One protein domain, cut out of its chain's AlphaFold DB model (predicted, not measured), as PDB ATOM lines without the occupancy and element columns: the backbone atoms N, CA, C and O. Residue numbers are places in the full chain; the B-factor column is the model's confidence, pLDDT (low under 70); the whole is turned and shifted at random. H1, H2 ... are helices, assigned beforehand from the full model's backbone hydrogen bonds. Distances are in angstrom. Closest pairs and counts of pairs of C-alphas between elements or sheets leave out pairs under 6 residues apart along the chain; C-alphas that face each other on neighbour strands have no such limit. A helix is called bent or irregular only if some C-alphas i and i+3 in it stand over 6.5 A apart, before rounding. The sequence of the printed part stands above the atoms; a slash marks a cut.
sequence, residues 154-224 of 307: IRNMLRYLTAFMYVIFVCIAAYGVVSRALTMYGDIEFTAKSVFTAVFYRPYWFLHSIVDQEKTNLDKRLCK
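AT A GLANCE: This is residues 154 to 224 of the 307 residues of the protein "Hypothetical protein" of Rotaria sordida (UniProt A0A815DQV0). Two long helices, H1 and H2, cross as a lopsided X: the end part of H1 meets H2 around its bend, a loop joins them on the short side, and residues 154 to 167 and 208 to 224 stick out as two long spread arms. H1 has a kink near residue 161, while H2 is bent but runs nearly straight, its arms 23 degrees apart. The printed part has 71 residues, with two named helices in the order H1, H2 and no named strand; the class is all helix. It is only just loose, close to extended, with a radius of gyration of the C-alphas of 16.5 A, and flat, spanning 48 by 38 by 16 A.

HOW THE PARTS SIT: H1, residues 154 to 183, has a kink of 36 degrees near residue 161. H2, residues 192 to 222, was assigned as one helix by its hydrogen bonds but is bent, with C-alphas 199 and 202 6.9 A apart; its arms are H2a, residues 192 to 199, and H2b, residues 202 to 222. H1 touches H2a with residues 172 to 180 alone, about perpendicular at 79 degrees; their closest C-alphas, of Gly 176 and Val 199, are 3.8 A apart. H1 touches H2b with residues 172 to 176 alone, and H2b touches H1 with residues 203 to 204 alone; the closest C-alphas, of Gly 176 and Pro 203, are 6.2 A apart. H1 and H2b run opposite ways at a steep tilt of 69 degrees, only just short of about perpendicular. Every O i to N i+4 pair is within hydrogen-bond range in H2b, against 23 of 26 in H1 and 3 of 4 in H2a.

IN THESE COORDINATES: H1 runs 40.9 A from C-alpha 154 at (192.993, 227.726, 230.090) to C-alpha 183 at (194.798, 265.657, 245.259). H2a measures 10.5 A, and H2b runs 30.2 A to C-alpha 222 at (183.927, 232.594, 258.645).

THE WHOLE: The C-alphas farthest apart, of Glu 189 and Lys 224, are 50.7 A apart. The printed part has no cut, and the link from H1 to H2, 8 residues, is short. The mean pLDDT of the printed part is 78.6, with residue 155, residues 183 to 190 and residues 221 to 224 under 70.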
ATOM      1  N   ILE A 154     192.528 226.456 229.502       78.00
ATOM      2  CA  ILE A 154     192.993 227.726 230.090       78.00
ATOM      3  C   ILE A 154     193.005 228.841 229.038       78.00
ATOM      4  O   ILE A 154     192.469 229.923 229.273       78.00
ATOM      5  N   ARG A 155     193.533 228.580 227.835       69.31
ATOM      6  CA  ARG A 155     193.540 229.568 226.742       69.31
ATOM      7  C   ARG A 155     192.132 230.006 226.334       69.31
ATOM      8  O   ARG A 155     191.928 231.161 225.965       69.31
ATOM      9  N   ASN A 156     191.159 229.097 226.359       72.44
ATOM     10  CA  ASN A 156     189.772 229.443 226.058       72.44
ATOM     11  C   ASN A 156     189.139 230.289 227.173       72.44
ATOM     12  O   ASN A 156     188.378 231.204 226.875       72.44
ATOM     13  N   MET A 157     189.506 230.041 228.432       80.00
ATOM     14  CA  MET A 157     189.071 230.853 229.573       80.00
ATOM     15  C   MET A 157     189.724 232.243 229.601       80.00
ATOM     16  O   MET A 157     189.061 233.216 229.959       80.00
ATOM     17  N   LEU A 158     190.967 232.380 229.123       72.56
ATOM     18  CA  LEU A 158     191.650 233.678 229.040       72.56
ATOM     19  C   LEU A 158     190.926 234.687 228.140       72.56
ATOM     20  O   LEU A 158     190.941 235.871 228.454       72.56
ATOM     21  N   ARG A 159     190.238 234.246 227.077       72.81
ATOM     22  CA  ARG A 159     189.452 235.153 226.215       72.81
ATOM     23  C   ARG A 159     188.320 235.853 226.972       72.81
ATOM     24  O   ARG A 159     188.057 237.024 226.716       72.81
ATOM     25  N   TYR A 160     187.691 235.166 227.922       81.12
ATOM     26  CA  TYR A 160     186.676 235.761 228.793       81.12
ATOM     27  C   TYR A 160     187.310 236.678 229.849       81.12
ATOM     28  O   TYR A 160     186.779 237.751 230.133       81.12
ATOM     29  N   LEU A 161     188.490 236.310 230.365       80.88
ATOM     30  CA  LEU A 161     189.253 237.148 231.295       80.88
ATOM     31  C   LEU A 161     189.707 238.468 230.650       80.88
ATOM     32  O   LEU A 161     189.723 239.497 231.318       80.88
ATOM     33  N   THR A 162     190.033 238.477 229.353       80.88
ATOM     34  CA  THR A 162     190.455 239.697 228.644       80.88
ATOM     35  C   THR A 162     189.371 240.778 228.656       80.88
ATOM     36  O   THR A 162     189.676 241.943 228.899       80.88
ATOM     37  N   ALA A 163     188.103 240.402 228.456       84.38
ATOM     38  CA  ALA A 163     186.989 241.351 228.515       84.38
ATOM     39  C   ALA A 163     186.823 241.946 229.924       84.38
ATOM     40  O   ALA A 163     186.608 243.146 230.076       84.38
ATOM     41  N   PHE A 164     186.996 241.126 230.962       85.00
ATOM     42  CA  PHE A 164     186.953 241.574 232.353       85.00
ATOM     43  C   PHE A 164     188.124 242.506 232.712       85.00
ATOM     44  O   PHE A 164     187.920 243.549 233.335       85.00
ATOM     45  N   MET A 165     189.340 242.187 232.255       87.56
ATOM     46  CA  MET A 165     190.520 243.044 232.421       87.56
ATOM     47  C   MET A 165     190.341 244.416 231.769       87.56
ATOM     48  O   MET A 165     190.772 245.415 232.337       87.56
ATOM     49  N   TYR A 166     189.666 244.486 230.617       90.81
ATOM     50  CA  TYR A 166     189.362 245.759 229.962       90.81
ATOM     51  C   TYR A 166     188.459 246.654 230.826       90.81
ATOM     52  O   TYR A 166     188.736 247.842 230.980       90.81
ATOM     53  N   VAL A 167     187.423 246.081 231.446       89.75
ATOM     54  CA  VAL A 167     186.529 246.831 232.343       89.75
ATOM     55  C   VAL A 167     187.293 247.348 233.564       89.75
ATOM     56  O   VAL A 167     187.219 248.538 233.867       89.75
ATOM     57  N   ILE A 168     188.093 246.497 234.217       88.75
ATOM     58  CA  ILE A 168     188.927 246.913 235.358       88.75
ATOM     59  C   ILE A 168     189.905 248.016 234.950       88.75
ATOM     60  O   ILE A 168     190.065 248.987 235.687       88.75
ATOM     61  N   PHE A 169     190.531 247.906 233.778       89.31
ATOM     62  CA  PHE A 169     191.455 248.921 233.277       89.31
ATOM     63  C   PHE A 169     190.778 250.291 233.135       89.31
ATOM     64  O   PHE A 169     191.321 251.290 233.610       89.31
ATOM     65  N   VAL A 170     189.575 250.345 232.551       92.69
ATOM     66  CA  VAL A 170     188.805 251.594 232.417       92.69
ATOM     67  C   VAL A 170     188.412 252.150 233.791       92.69
ATOM     68  O   VAL A 170     188.554 253.351 234.024       92.69
ATOM     69  N   CYS A 171     187.981 251.299 234.727       89.19
ATOM     70  CA  CYS A 171     187.644 251.722 236.090       89.19
ATOM     71  C   CYS A 171     188.857 252.286 236.849       89.19
ATOM     72  O   CYS A 171     188.751 253.337 237.485       89.19
ATOM     73  N   ILE A 172     190.015 251.626 236.752       89.69
ATOM     74  CA  ILE A 172     191.277 252.078 237.355       89.69
ATOM     75  C   ILE A 172     191.709 253.414 236.747       89.69
ATOM     76  O   ILE A 172     192.074 254.323 237.491       89.69
ATOM     77  N   ALA A 173     191.624 253.561 235.421       89.06
ATOM     78  CA  ALA A 173     191.956 254.807 234.737       89.06
ATOM     79  C   ALA A 173     191.052 255.963 235.198       89.06
ATOM     80  O   ALA A 173     191.550 257.037 235.533       89.06
ATOM     81  N   ALA A 174     189.737 255.732 235.274       89.75
ATOM     82  CA  ALA A 174     188.773 256.732 235.727       89.75
ATOM     83  C   ALA A 174     189.056 257.184 237.168       89.75
ATOM     84  O   ALA A 174     189.169 258.382 237.432       89.75
ATOM     85  N   TYR A 175     189.254 256.235 238.089       88.38
ATOM     86  CA  TYR A 175     189.616 256.543 239.473       88.38
ATOM     87  C   TYR A 175     190.968 257.265 239.569       88.38
ATOM     88  O   TYR A 175     191.099 258.244 240.302       88.38
ATOM     89  N   GLY A 176     191.968 256.818 238.810       86.94
ATOM     90  CA  GLY A 176     193.305 257.403 238.789       86.94
ATOM     91  C   GLY A 176     193.333 258.854 238.325       86.94
ATOM     92  O   GLY A 176     194.023 259.679 238.929       86.94
ATOM     93  N   VAL A 177     192.556 259.181 237.287       86.56
ATOM     94  CA  VAL A 177     192.406 260.554 236.783       86.56
ATOM     95  C   VAL A 177     191.726 261.437 237.832       86.56
ATOM     96  O   VAL A 177     192.241 262.511 238.138       86.56
ATOM     97  N   VAL A 178     190.628 260.972 238.437       86.88
ATOM     98  CA  VAL A 178     189.896 261.720 239.478       86.88
ATOM     99  C   VAL A 178     190.755 261.934 240.728       86.88
ATOM    100  O   VAL A 178     190.836 263.049 241.240       86.88
ATOM    101  N   SER A 179     191.453 260.895 241.194       81.06
ATOM    102  CA  SER A 179     192.350 260.973 242.352       81.06
ATOM    103  C   SER A 179     193.478 261.980 242.117       81.06
ATOM    104  O   SER A 179     193.796 262.777 243.002       81.06
ATOM    105  N   ARG A 180     194.049 262.015 240.908       76.38
ATOM    106  CA  ARG A 180     195.059 263.018 240.556       76.38
ATOM    107  C   ARG A 180     194.494 264.431 240.457       76.38
ATOM    108  O   ARG A 180     195.132 265.339 240.977       76.38
ATOM    109  N   ALA A 181     193.315 264.600 239.863       80.25
ATOM    110  CA  ALA A 181     192.662 265.901 239.735       80.25
ATOM    111  C   ALA A 181     192.286 266.518 241.095       80.25
ATOM    112  O   ALA A 181     192.399 267.726 241.267       80.25
ATOM    113  N   LEU A 182     191.872 265.699 242.068       77.62
ATOM    114  CA  LEU A 182     191.467 266.173 243.399       77.62
ATOM    115  C   LEU A 182     192.646 266.430 244.346       77.62
ATOM    116  O   LEU A 182     192.571 267.325 245.181       77.62
ATOM    117  N   THR A 183     193.719 265.640 244.249       69.12
ATOM    118  CA  THR A 183     194.798 265.657 245.259       69.12
ATOM    119  C   THR A 183     195.976 266.558 244.872       69.12
ATOM    120  O   THR A 183     196.776 266.910 245.732       69.12
ATOM    121  N   MET A 184     196.117 266.931 243.596       63.31
ATOM    122  CA  MET A 184     197.252 267.715 243.086       63.31
ATOM    123  C   MET A 184     196.751 268.930 242.288       63.31
ATOM    124  O   MET A 184     196.781 268.928 241.061       63.31
ATOM    125  N   TYR A 185     196.270 269.959 242.994       59.69
ATOM    126  CA  TYR A 185     195.955 271.280 242.416       59.69
ATOM    127  C   TYR A 185     197.133 272.277 242.516       59.69
ATOM    128  O   TYR A 185     197.090 273.344 241.912       59.69
ATOM    129  N   GLY A 186     198.203 271.941 243.242       63.03
ATOM    130  CA  GLY A 186     199.391 272.785 243.396       63.03
ATOM    131  C   GLY A 186     200.653 272.031 242.992       63.03
ATOM    132  O   GLY A 186     200.887 270.939 243.497       63.03
ATOM    133  N   ASP A 187     201.428 272.642 242.099       61.62
ATOM    134  CA  ASP A 187     202.770 272.272 241.626       61.62
ATOM    135  C   ASP A 187     202.857 271.075 240.661       61.62
ATOM    136  O   ASP A 187     202.848 269.905 241.046       61.62
ATOM    137  N   ILE A 188     202.987 271.371 239.358       61.00
ATOM    138  CA  ILE A 188     203.157 270.354 238.310       61.00
ATOM    139  C   ILE A 188     204.364 270.682 237.427       61.00
ATOM    140  O   ILE A 188     204.309 271.576 236.586       61.00
ATOM    141  N   GLU A 189     205.402 269.849 237.512       64.12
ATOM    142  CA  GLU A 189     206.165 269.468 236.322       64.12
ATOM    143  C   GLU A 189     205.449 268.288 235.652       64.12
ATOM    144  O   GLU A 189     205.278 267.212 236.240       64.12
ATOM    145  N   PHE A 190     205.005 268.479 234.407       65.56
ATOM    146  CA  PHE A 190     204.327 267.451 233.615       65.56
ATOM    147  C   PHE A 190     205.334 266.400 233.128       65.56
ATOM    148  O   PHE A 190     205.697 266.344 231.957       65.56
ATOM    149  N   THR A 191     205.786 265.530 234.031       78.88
ATOM    150  CA  THR A 191     206.600 264.369 233.658       78.88
ATOM    151  C   THR A 191     205.702 263.148 233.472       78.88
ATOM    152  O   THR A 191     205.071 262.677 234.421       78.88
ATOM    153  N   ALA A 192     205.689 262.573 232.264       76.38
ATOM    154  CA  ALA A 192     204.860 261.411 231.909       76.38
ATOM    155  C   ALA A 192     205.004 260.231 232.893       76.38
ATOM    156  O   ALA A 192     204.020 259.580 233.250       76.38
ATOM    157  N   LYS A 193     206.219 260.007 233.411       79.44
ATOM    158  CA  LYS A 193     206.506 258.973 234.418       79.44
ATOM    159  C   LYS A 193     205.755 259.205 235.734       79.44
ATOM    160  O   LYS A 193     205.234 258.254 236.321       79.44
ATOM    161  N   SER A 194     205.673 260.454 236.202       76.75
ATOM    162  CA  SER A 194     205.023 260.778 237.478       76.75
ATOM    163  C   SER A 194     203.504 260.665 237.362       76.75
ATOM    164  O   SER A 194     202.859 260.175 238.290       76.75
ATOM    165  N   VAL A 195     202.942 261.058 236.214       80.56
ATOM    166  CA  VAL A 195     201.508 260.955 235.915       80.56
ATOM    167  C   VAL A 195     201.092 259.488 235.848       80.56
ATOM    168  O   VAL A 195     200.201 259.069 236.587       80.56
ATOM    169  N   PHE A 196     201.797 258.672 235.061       82.75
ATOM    170  CA  PHE A 196     201.476 257.252 234.914       82.75
ATOM    171  C   PHE A 196     201.519 256.491 236.250       82.75
ATOM    172  O   PHE A 196     200.607 255.727 236.573       82.75
ATOM    173  N   THR A 197     202.535 256.764 237.076       82.38
ATOM    174  CA  THR A 197     202.734 256.084 238.369       82.38
ATOM    175  C   THR A 197     201.567 256.275 239.343       82.38
ATOM    176  O   THR A 197     201.318 255.425 240.193       82.38
ATOM    177  N   ALA A 198     200.805 257.358 239.254       75.94
ATOM    178  CA  ALA A 198     199.687 257.542 240.180       75.94
ATOM    179  C   ALA A 198     198.311 257.514 239.544       75.94
ATOM    180  O   ALA A 198     197.350 257.346 240.283       75.94
ATOM    181  N   VAL A 199     198.206 257.659 238.225       84.69
ATOM    182  CA  VAL A 199     196.943 257.389 237.538       84.69
ATOM    183  C   VAL A 199     196.722 255.877 237.442       84.69
ATOM    184  O   VAL A 199     195.621 255.410 237.689       84.69
ATOM    185  N   PHE A 200     197.759 255.085 237.160       85.44
ATOM    186  CA  PHE A 200     197.589 253.642 236.945       85.44
ATOM    187  C   PHE A 200     198.187 252.796 238.065       85.44
ATOM    188  O   PHE A 200     197.505 251.944 238.628       85.44
ATOM    189  N   TYR A 201     199.449 253.038 238.424       85.50
ATOM    190  CA  TYR A 201     200.184 252.107 239.284       85.50
ATOM    191  C   TYR A 201     199.719 252.129 240.750       85.50
ATOM    192  O   TYR A 201     199.456 251.068 241.317       85.50
ATOM    193  N   ARG A 202     199.546 253.309 241.368       84.25
ATOM    194  CA  ARG A 202     199.028 253.397 242.751       84.25
ATOM    195  C   ARG A 202     197.611 252.821 242.902       84.25
ATOM    196  O   ARG A 202     197.422 252.013 243.808       84.25
ATOM    197  N   PRO A 203     196.626 253.169 242.049       86.44
ATOM    198  CA  PRO A 203     195.284 252.603 242.158       86.44
ATOM    199  C   PRO A 203     195.222 251.099 241.891       86.44
ATOM    200  O   PRO A 203     194.442 250.399 242.531       86.44
ATOM    201  N   TYR A 204     196.062 250.591 240.985       87.44
ATOM    202  CA  TYR A 204     196.161 249.158 240.715       87.44
ATOM    203  C   TYR A 204     196.626 248.369 241.950       87.44
ATOM    204  O   TYR A 204     195.978 247.403 242.349       87.44
ATOM    205  N   TRP A 205     197.702 248.812 242.608       87.31
ATOM    206  CA  TRP A 205     198.178 248.186 243.849       87.31
ATOM    207  C   TRP A 205     197.191 248.337 245.011       87.31
ATOM    208  O   TRP A 205     197.035 247.418 245.815       87.31
ATOM    209  N   PHE A 206     196.492 249.469 245.081       85.62
ATOM    210  CA  PHE A 206     195.431 249.689 246.060       85.62
ATOM    211  C   PHE A 206     194.286 248.678 245.906       85.62
ATOM    212  O   PHE A 206     193.853 248.102 246.902       85.62
ATOM    213  N   LEU A 207     193.852 248.391 244.673       85.31
ATOM    214  CA  LEU A 207     192.822 247.383 244.408       85.31
ATOM    215  C   LEU A 207     193.241 245.996 244.915       85.31
ATOM    216  O   LEU A 207     192.452 245.322 245.573       85.31
ATOM    217  N   HIS A 208     194.487 245.586 244.662       83.25
ATOM    218  CA  HIS A 208     194.996 244.307 245.165       83.25
ATOM    219  C   HIS A 208     194.998 244.266 246.699       83.25
ATOM    220  O   HIS A 208     194.575 243.280 247.303       83.25
ATOM    221  N   SER A 209     195.420 245.358 247.336       82.88
ATOM    222  CA  SER A 209     195.438 245.455 248.793       82.88
ATOM    223  C   SER A 209     194.034 245.393 249.410       82.88
ATOM    224  O   SER A 209     193.873 244.733 250.437       82.88
ATOM    225  N   ILE A 210     193.018 246.007 248.788       83.25
ATOM    226  CA  ILE A 210     191.618 245.905 249.240       83.25
ATOM    227  C   ILE A 210     191.129 244.463 249.156       83.25
ATOM    228  O   ILE A 210     190.530 243.970 250.107       83.25
ATOM    229  N   VAL A 211     191.399 243.781 248.041       83.06
ATOM    230  CA  VAL A 211     190.968 242.392 247.845       83.06
ATOM    231  C   VAL A 211     191.551 241.487 248.933       83.06
ATOM    232  O   VAL A 211     190.848 240.624 249.455       83.06
ATOM    233  N   ASP A 212     192.804 241.697 249.330       78.62
ATOM    234  CA  ASP A 212     193.420 240.903 250.397       78.62
ATOM    235  C   ASP A 212     192.891 241.269 251.792       78.62
ATOM    236  O   ASP A 212     192.708 240.395 252.645       78.62
ATOM    237  N   GLN A 213     192.558 242.541 252.029       79.69
ATOM    238  CA  GLN A 213     191.864 242.945 253.254       79.69
ATOM    239  C   GLN A 213     190.455 242.354 253.334       79.69
ATOM    240  O   GLN A 213     190.041 241.881 254.388       79.69
ATOM    241  N   GLU A 214     189.706 242.340 252.239       80.50
ATOM    242  CA  GLU A 214     188.367 241.763 252.216       80.50
ATOM    243  C   GLU A 214     188.416 240.243 252.388       80.50
ATOM    244  O   GLU A 214     187.654 239.712 253.193       80.50
ATOM    245  N   LYS A 215     189.378 239.552 251.754       74.00
ATOM    246  CA  LYS A 215     189.638 238.123 252.001       74.00
ATOM    247  C   LYS A 215     189.926 237.848 253.473       74.00
ATOM    248  O   LYS A 215     189.299 236.973 254.055       74.00
ATOM    249  N   THR A 216     190.831 238.604 254.090       76.69
ATOM    250  CA  THR A 216     191.180 238.408 255.509       76.69
ATOM    251  C   THR A 216     190.031 238.764 256.453       76.69
ATOM    252  O   THR A 216     189.853 238.111 257.479       76.69
ATOM    253  N   ASN A 217     189.213 239.765 256.125       76.31
ATOM    254  CA  ASN A 217     188.013 240.103 256.890       76.31
ATOM    255  C   ASN A 217     186.899 239.060 256.720       76.31
ATOM    256  O   ASN A 217     186.176 238.791 257.678       76.31
ATOM    257  N   LEU A 218     186.763 238.465 255.532       74.31
ATOM    258  CA  LEU A 218     185.827 237.376 255.267       74.31
ATOM    259  C   LEU A 218     186.249 236.102 256.004       74.31
ATOM    260  O   LEU A 218     185.413 235.490 256.658       74.31
ATOM    261  N   ASP A 219     187.541 235.771 255.986       70.69
ATOM    262  CA  ASP A 219     188.125 234.643 256.719       70.69
ATOM    263  C   ASP A 219     187.905 234.797 258.235       70.69
ATOM    264  O   ASP A 219     187.354 233.924 258.897       70.69
ATOM    265  N   LYS A 220     188.140 236.000 258.778       72.00
ATOM    266  CA  LYS A 220     187.807 236.342 260.176       72.00
ATOM    267  C   LYS A 220     186.311 236.292 260.504       72.00
ATOM    268  O   LYS A 220     185.963 236.221 261.680       72.00
ATOM    269  N   ARG A 221     185.411 236.412 259.523       67.00
ATOM    270  CA  ARG A 221     183.955 236.279 259.724       67.00
ATOM    271  C   ARG A 221     183.492 234.832 259.591       67.00
ATOM    272  O   ARG A 221     182.559 234.463 260.296       67.00
ATOM    273  N   LEU A 222     184.140 234.038 258.740       60.53
ATOM    274  CA  LEU A 222     183.927 232.594 258.645       60.53
ATOM    275  C   LEU A 222     184.420 231.891 259.916       60.53
ATOM    276  O   LEU A 222     183.676 231.113 260.495       60.53
ATOM    277  N   CYS A 223     185.595 232.264 260.428       57.22
ATOM    278  CA  CYS A 223     186.162 231.741 261.678       57.22
ATOM    279  C   CYS A 223     185.492 232.287 262.959       57.22
ATOM    280  O   CYS A 223     185.992 232.057 264.053       57.22
ATOM    281  N   LYS A 224     184.385 233.042 262.843       53.47
ATOM    282  CA  LYS A 224     183.564 233.514 263.977       53.47
ATOM    283  C   LYS A 224     182.354 232.619 264.272       53.47
ATOM    284  O   LYS A 224     181.572 232.947 265.165       53.47
TER     285      LYS A 224